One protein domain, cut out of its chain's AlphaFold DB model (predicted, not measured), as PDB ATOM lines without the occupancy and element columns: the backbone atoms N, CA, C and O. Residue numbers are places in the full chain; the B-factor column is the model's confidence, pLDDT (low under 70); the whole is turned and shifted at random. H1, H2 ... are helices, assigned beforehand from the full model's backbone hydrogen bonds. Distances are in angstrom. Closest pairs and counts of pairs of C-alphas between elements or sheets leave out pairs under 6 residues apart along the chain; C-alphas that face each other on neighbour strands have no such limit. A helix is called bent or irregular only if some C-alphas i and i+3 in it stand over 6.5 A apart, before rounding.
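This is residues 2 to 54 of the 174 residues of the protein "Hypothetical protein" of Meloidogyne enterolobii (UniProt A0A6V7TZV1). Look for two helices, H1 and H3, running the same way at a shallow tilt but offset lengthwise, with the last residue of H1 near the middle of H3. A long loop, residues 16 to 33, runs on past the end of H1, folds back, and leads into the short helix H2, which packs on H1 just before H3 begins. The printed part has 53 residues with three named helices, in the order H1, H2, H3, and no named strand; its class is all helix. The whole is compact, with a radius of gyration of the C-alphas of 11.1 A, yet elongated, spanning 34 by 18 by 13 A.

Begin with H1, residues 2 to 15, the longest helix. Its residues 8 to 12 alone touch H2, residues 34 to 37; the closest C-alphas of the two are those of Arg 8 and Val 34, 6.3 A apart. From H2 go on to H3, residues 41 to 53, of which residues 41 to 44 alone touch H2. H2 and H3 only just touch, and only at the corner by their link, with 3 pairs of C-alphas within 8 A; their closest C-alphas are those of Val 34 and Ala 44, 5.8 A apart. Now compare H1 with H3: they are close but not clearly touching, and their closest C-alphas, those of Ser 15 and His 48, are 6.4 A apart. They run the same way at a shallow tilt of 22 degrees. In the backbones of H1 and H3 you will find every O i to N i+4 pair within hydrogen-bond range; H2 is too short for such a pair, and its one O i to N i+3 pair is not within range.

Find C-alpha 2 at (42.091, 58.338, 106.228); from there H1 runs 20.0 A to C-alpha 15 at (39.869, 76.746, 113.600). H2 runs from Val 34 to Glu 37. H3 runs 16.9 A from Ile 41 to C-alpha 53 at (42.537, 83.502, 121.067). H3 is neither bent nor irregular, but only just: C-alphas 50 and 53 are 6.0 A apart.

The two C-alphas farthest apart are those of Ala 2 and Arg 22, at 34.2 A. Ala 2 and Leu 54, the first and last printed residues, have C-alphas 31.8 A apart. The printed part has no cut. The link from H1 to H2 is long, with 18 residues, and the link from H2 to H3 is tight, with 3. Look in the B-factor column for the model's confidence: the mean pLDDT of the printed part is 81.0, and residues 18 to 27, within the long link, are under 70.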
ATOM      1  N   ALA A   2      43.351  57.857 105.634       79.12
ATOM      2  CA  ALA A   2      42.091  58.338 106.228       79.12
ATOM      3  C   ALA A   2      42.248  59.219 107.488       79.12
ATOM      4  O   ALA A   2      41.639  60.279 107.559       79.12
ATOM      5  N   ALA A   3      43.108  58.839 108.442       83.12
ATOM      6  CA  ALA A   3      43.276  59.584 109.698       83.12
ATOM      7  C   ALA A   3      43.863  60.997 109.512       83.12
ATOM      8  O   ALA A   3      43.453  61.931 110.187       83.12
ATOM      9  N   LEU A   4      44.794  61.167 108.566       83.06
ATOM     10  CA  LEU A   4      45.401  62.470 108.270       83.06
ATOM     11  C   LEU A   4      44.376  63.435 107.658       83.06
ATOM     12  O   LEU A   4      44.345  64.613 107.994       83.06
ATOM     13  N   ILE A   5      43.531  62.917 106.762       86.88
ATOM     14  CA  ILE A   5      42.464  63.687 106.120       86.88
ATOM     15  C   ILE A   5      41.393  64.057 107.153       86.88
ATOM     16  O   ILE A   5      40.968  65.207 107.185       86.88
ATOM     17  N   ALA A   6      41.012  63.117 108.026       89.94
ATOM     18  CA  ALA A   6      40.084  63.377 109.124       89.94
ATOM     19  C   ALA A   6      40.613  64.475 110.057       89.94
ATOM     20  O   ALA A   6      39.935  65.476 110.254       89.94
ATOM     21  N   PHE A   7      41.863  64.355 110.515       88.38
ATOM     22  CA  PHE A   7      42.502  65.358 111.370       88.38
ATOM     23  C   PHE A   7      42.567  66.741 110.710       88.38
ATOM     24  O   PHE A   7      42.246  67.745 111.341       88.38
ATOM     25  N   ARG A   8      42.952  66.809 109.427       89.62
ATOM     26  CA  ARG A   8      42.971  68.073 108.680       89.62
ATOM     27  C   ARG A   8      41.587  68.717 108.646       89.62
ATOM     28  O   ARG A   8      41.482  69.914 108.880       89.62
ATOM     29  N   ASN A   9      40.551  67.939 108.340       89.88
ATOM     30  CA  ASN A   9      39.190  68.453 108.225       89.88
ATOM     31  C   ASN A   9      38.648  68.907 109.585       89.88
ATOM     32  O   ASN A   9      38.118  70.006 109.684       89.88
ATOM     33  N   GLU A  10      38.842  68.111 110.636       89.69
ATOM     34  CA  GLU A  10      38.441  68.477 111.998       89.69
ATOM     35  C   GLU A  10      39.138  69.755 112.466       89.69
ATOM     36  O   GLU A  10      38.487  70.662 112.979       89.69
ATOM     37  N   PHE A  11      40.450  69.872 112.246       89.44
ATOM     38  CA  PHE A  11      41.180  71.073 112.637       89.44
ATOM     39  C   PHE A  11      40.742  72.297 111.832       89.44
ATOM     40  O   PHE A  11      40.617  73.381 112.398       89.44
ATOM     41  N   MET A  12      40.483  72.140 110.530       89.69
ATOM     42  CA  MET A  12      39.942  73.215 109.695       89.69
ATOM     43  C   MET A  12      38.618  73.719 110.265       89.69
ATOM     44  O   MET A  12      38.500  74.917 110.479       89.69
ATOM     45  N   GLU A  13      37.679  72.829 110.602       88.44
ATOM     46  CA  GLU A  13      36.391  73.204 111.202       88.44
ATOM     47  C   GLU A  13      36.552  73.896 112.564       88.44
ATOM     48  O   GLU A  13      35.990  74.965 112.780       88.44
ATOM     49  N   VAL A  14      37.370  73.343 113.466       87.19
ATOM     50  CA  VAL A  14      37.597  73.905 114.814       87.19
ATOM     51  C   VAL A  14      38.298  75.265 114.769       87.19
ATOM     52  O   VAL A  14      38.129  76.095 115.661       87.19
ATOM     53  N   SER A  15      39.116  75.502 113.746       86.94
ATOM     54  CA  SER A  15      39.869  76.746 113.600       86.94
ATOM     55  C   SER A  15      39.134  77.826 112.811       86.94
ATOM     56  O   SER A  15      39.678  78.929 112.707       86.94
ATOM     57  N   LYS A  16      37.933  77.552 112.279       85.69
ATOM     58  CA  LYS A  16      37.101  78.569 111.624       85.69
ATOM     59  C   LYS A  16      36.795  79.710 112.574       85.69
ATOM     60  O   LYS A  16      36.690  79.526 113.786       85.69
ATOM     61  N   ARG A  17      36.651  80.899 111.996       72.88
ATOM     62  CA  ARG A  17      36.320  82.096 112.752       72.88
ATOM     63  C   ARG A  17      35.218  82.882 112.070       72.88
ATOM     64  O   ARG A  17      35.290  83.156 110.872       72.88
ATOM     65  N   GLU A  18      34.236  83.283 112.866       67.12
ATOM     66  CA  GLU A  18      33.173  84.198 112.464       67.12
ATOM     67  C   GLU A  18      33.498  85.645 112.870       67.12
ATOM     68  O   GLU A  18      34.377  85.925 113.691       67.12
ATOM     69  N   VAL A  19      32.809  86.595 112.243       60.56
ATOM     70  CA  VAL A  19      33.012  88.027 112.479       60.56
ATOM     71  C   VAL A  19      32.537  88.384 113.895       60.56
ATOM     72  O   VAL A  19      31.365  88.206 114.211       60.56
ATOM     73  N   GLY A  20      33.427  88.930 114.735       60.53
ATOM     74  CA  GLY A  20      33.063  89.509 116.043       60.53
ATOM     75  C   GLY A  20      33.715  88.886 117.284       60.53
ATOM     76  O   GLY A  20      33.492  89.372 118.394       60.53
ATOM     77  N   GLU A  21      34.541  87.849 117.143       58.09
ATOM     78  CA  GLU A  21      35.260  87.257 118.282       58.09
ATOM     79  C   GLU A  21      36.483  88.101 118.699       58.09
ATOM     80  O   GLU A  21      37.176  88.664 117.853       58.09
ATOM     81  N   ARG A  22      36.754  88.202 120.010       53.81
ATOM     82  CA  ARG A  22      37.766  89.089 120.631       53.81
ATOM     83  C   ARG A  22      39.221  88.620 120.413       53.81
ATOM     84  O   ARG A  22      39.891  88.263 121.382       53.81
ATOM     85  N   ALA A  23      39.726  88.648 119.182       60.66
ATOM     86  CA  ALA A  23      41.129  88.343 118.864       60.66
ATOM     87  C   ALA A  23      41.839  89.485 118.115       60.66
ATOM     88  O   ALA A  23      41.198  90.354 117.541       60.66
ATOM     89  N   ALA A  24      43.175  89.473 118.127       59.19
ATOM     90  CA  ALA A  24      44.065  90.535 117.643       59.19
ATOM     91  C   ALA A  24      43.962  90.836 116.136       59.19
ATOM     92  O   ALA A  24      44.451  91.864 115.679       59.19
ATOM     93  N   SER A  25      43.364  89.933 115.358       60.41
ATOM     94  CA  SER A  25      43.090  90.114 113.931       60.41
ATOM     95  C   SER A  25      41.586  90.237 113.717       60.41
ATOM     96  O   SER A  25      40.861  89.316 114.082       60.41
ATOM     97  N   ASP A  26      41.131  91.305 113.062       61.66
ATOM     98  CA  ASP A  26      39.721  91.506 112.678       61.66
ATOM     99  C   ASP A  26      39.316  90.733 111.408       61.66
ATOM    100  O   ASP A  26      38.176  90.806 110.950       61.66
ATOM    101  N   LYS A  27      40.249  89.995 110.793       65.81
ATOM    102  CA  LYS A  27      39.997  89.275 109.539       65.81
ATOM    103  C   LYS A  27      39.305  87.937 109.794       65.81
ATOM    104  O   LYS A  27      39.850  87.081 110.491       65.81
ATOM    105  N   GLN A  28      38.152  87.746 109.155       71.75
ATOM    106  CA  GLN A  28      37.504  86.443 109.013       71.75
ATOM    107  C   GLN A  28      38.404  85.492 108.210       71.75
ATOM    108  O   GLN A  28      39.026  85.909 107.228       71.75
ATOM    109  N   HIS A  29      38.461  84.220 108.602       76.75
ATOM    110  CA  HIS A  29      39.129  83.179 107.823       76.75
ATOM    111  C   HIS A  29      38.399  81.835 107.945       76.75
ATOM    112  O   HIS A  29      37.833  81.505 108.987       76.75
ATOM    113  N   ASP A  30      38.443  81.052 106.868       81.50
ATOM    114  CA  ASP A  30      37.730  79.774 106.709       81.50
ATOM    115  C   ASP A  30      38.486  78.581 107.339       81.50
ATOM    116  O   ASP A  30      38.501  77.470 106.815       81.50
ATOM    117  N   GLY A  31      39.164  78.823 108.467       85.31
ATOM    118  CA  GLY A  31      40.002  77.837 109.156       85.31
ATOM    119  C   GLY A  31      41.493  77.917 108.811       85.31
ATOM    120  O   GLY A  31      41.936  78.782 108.055       85.31
ATOM    121  N   ILE A  32      42.281  77.057 109.453       86.56
ATOM    122  CA  ILE A  32      43.737  76.922 109.331       86.56
ATOM    123  C   ILE A  32      44.039  75.546 108.740       86.56
ATOM    124  O   ILE A  32      43.730  74.516 109.345       86.56
ATOM    125  N   ASP A  33      44.705  75.516 107.585       89.94
ATOM    126  CA  ASP A  33      45.148  74.258 106.980       89.94
ATOM    127  C   ASP A  33      46.457  73.793 107.624       89.94
ATOM    128  O   ASP A  33      47.552  74.211 107.237       89.94
ATOM    129  N   VAL A  34      46.346  72.892 108.603       87.31
ATOM    130  CA  VAL A  34      47.495  72.383 109.367       87.31
ATOM    131  C   VAL A  34      48.581  71.816 108.466       87.31
ATOM    132  O   VAL A  34      49.748  72.084 108.710       87.31
ATOM    133  N   LEU A  35      48.227  71.076 107.411       86.12
ATOM    134  CA  LEU A  35      49.226  70.397 106.578       86.12
ATOM    135  C   LEU A  35      50.012  71.365 105.693       86.12
ATOM    136  O   LEU A  35      51.143  71.072 105.310       86.12
ATOM    137  N   ARG A  36      49.410  72.506 105.348       86.56
ATOM    138  CA  ARG A  36      50.041  73.533 104.517       86.56
ATOM    139  C   ARG A  36      50.798  74.557 105.352       86.56
ATOM    140  O   ARG A  36      51.827  75.066 104.916       86.56
ATOM    141  N   GLU A  37      50.275  74.886 106.525       83.69
ATOM    142  CA  GLU A  37      50.711  76.043 107.306       83.69
ATOM    143  C   GLU A  37      51.541  75.669 108.536       83.69
ATOM    144  O   GLU A  37      52.071  76.552 109.215       83.69
ATOM    145  N   SER A  38      51.642  74.382 108.877       86.56
ATOM    146  CA  SER A  38      52.334  73.915 110.078       86.56
ATOM    147  C   SER A  38      52.956  72.534 109.875       86.56
ATOM    148  O   SER A  38      52.288  71.544 109.620       86.56
ATOM    149  N   MET A  39      54.273  72.439 110.050       85.56
ATOM    150  CA  MET A  39      54.981  71.155 109.945       85.56
ATOM    151  C   MET A  39      54.778  70.268 111.188       85.56
ATOM    152  O   MET A  39      54.972  69.058 111.130       85.56
ATOM    153  N   THR A  40      54.395  70.864 112.325       88.88
ATOM    154  CA  THR A  40      54.232  70.178 113.616       88.88
ATOM    155  C   THR A  40      52.916  70.561 114.295       88.88
ATOM    156  O   THR A  40      52.411  71.670 114.115       88.88
ATOM    157  N   ILE A  41      52.391  69.666 115.143       87.25
ATOM    158  CA  ILE A  41      51.171  69.913 115.939       87.25
ATOM    159  C   ILE A  41      51.350  71.143 116.843       87.25
ATOM    160  O   ILE A  41      50.456  71.975 116.937       87.25
ATOM    161  N   ALA A  42      52.530  71.314 117.447       89.81
ATOM    162  CA  ALA A  42      52.830  72.482 118.274       89.81
ATOM    163  C   ALA A  42      52.731  73.798 117.481       89.81
ATOM    164  O   ALA A  42      52.174  74.780 117.972       89.81
ATOM    165  N   SER A  43      53.227  73.810 116.236       88.88
ATOM    166  CA  SER A  43      53.109  74.966 115.343       88.88
ATOM    167  C   SER A  43      51.645  75.272 115.007       88.88
ATOM    168  O   SER A  43      51.236  76.432 115.090       88.88
ATOM    169  N   ALA A  44      50.843  74.234 114.748       89.19
ATOM    170  CA  ALA A  44      49.415  74.359 114.469       89.19
ATOM    171  C   ALA A  44      48.647  74.950 115.663       89.19
ATOM    172  O   ALA A  44      47.913  75.926 115.504       89.19
ATOM    173  N   CYS A  45      48.881  74.430 116.873       89.75
ATOM    174  CA  CYS A  45      48.276  74.942 118.103       89.75
ATOM    175  C   CYS A  45      48.669  76.401 118.372       89.75
ATOM    176  O   CYS A  45      47.815  77.225 118.693       89.75
ATOM    177  N   MET A  46      49.949  76.751 118.199       89.31
ATOM    178  CA  MET A  46      50.434  78.121 118.394       89.31
ATOM    179  C   MET A  46      49.860  79.086 117.351       89.31
ATOM    180  O   MET A  46      49.598  80.252 117.642       89.31
ATOM    181  N   ARG A  47      49.663  78.628 116.112       87.62
ATOM    182  CA  ARG A  47      49.006  79.418 115.068       87.62
ATOM    183  C   ARG A  47      47.538  79.649 115.408       87.62
ATOM    184  O   ARG A  47      47.148  80.808 115.462       87.62
ATOM    185  N   HIS A  48      46.794  78.598 115.753       88.12
ATOM    186  CA  HIS A  48      45.400  78.703 116.195       88.12
ATOM    187  C   HIS A  48      45.234  79.632 117.408       88.12
ATOM    188  O   HIS A  48      44.350  80.486 117.423       88.12
ATOM    189  N   PHE A  49      46.125  79.540 118.401       86.69
ATOM    190  CA  PHE A  49      46.118  80.447 119.547       86.69
ATOM    191  C   PHE A  49      46.326  81.909 119.128       86.69
ATOM    192  O   PHE A  49      45.548  82.778 119.518       86.69
ATOM    193  N   ARG A  50      47.333  82.189 118.292       83.50
ATOM    194  CA  ARG A  50      47.643  83.555 117.837       83.50
ATOM    195  C   ARG A  50      46.549  84.172 116.963       83.50
ATOM    196  O   ARG A  50      46.390  85.387 116.999       83.50
ATOM    197  N   THR A  51      45.823  83.375 116.180       80.88
ATOM    198  CA  THR A  51      44.779  83.877 115.270       80.88
ATOM    199  C   THR A  51      43.415  84.013 115.937       80.88
ATOM    200  O   THR A  51      42.706  84.977 115.646       80.88
ATOM    201  N   ASN A  52      43.047  83.078 116.823       83.00
ATOM    202  CA  ASN A  52      41.678  82.975 117.342       83.00
ATOM    203  C   ASN A  52      41.560  83.439 118.801       83.00
ATOM    204  O   ASN A  52      40.513  83.945 119.187       83.00
ATOM    205  N   HIS A  53      42.619  83.309 119.608       82.31
ATOM    206  CA  HIS A  53      42.537  83.502 121.067       82.31
ATOM    207  C   HIS A  53      43.392  84.654 121.597       82.31
ATOM    208  O   HIS A  53      43.106  85.203 122.663       82.31
ATOM    209  N   LEU A  54      44.449  85.035 120.880       83.06
ATOM    210  CA  LEU A  54      45.344  86.098 121.314       83.06
ATOM    211  C   LEU A  54      44.676  87.463 121.141       83.06
ATOM    212  O   LEU A  54      44.301  87.840 120.035       83.06
TER     213      LEU A  54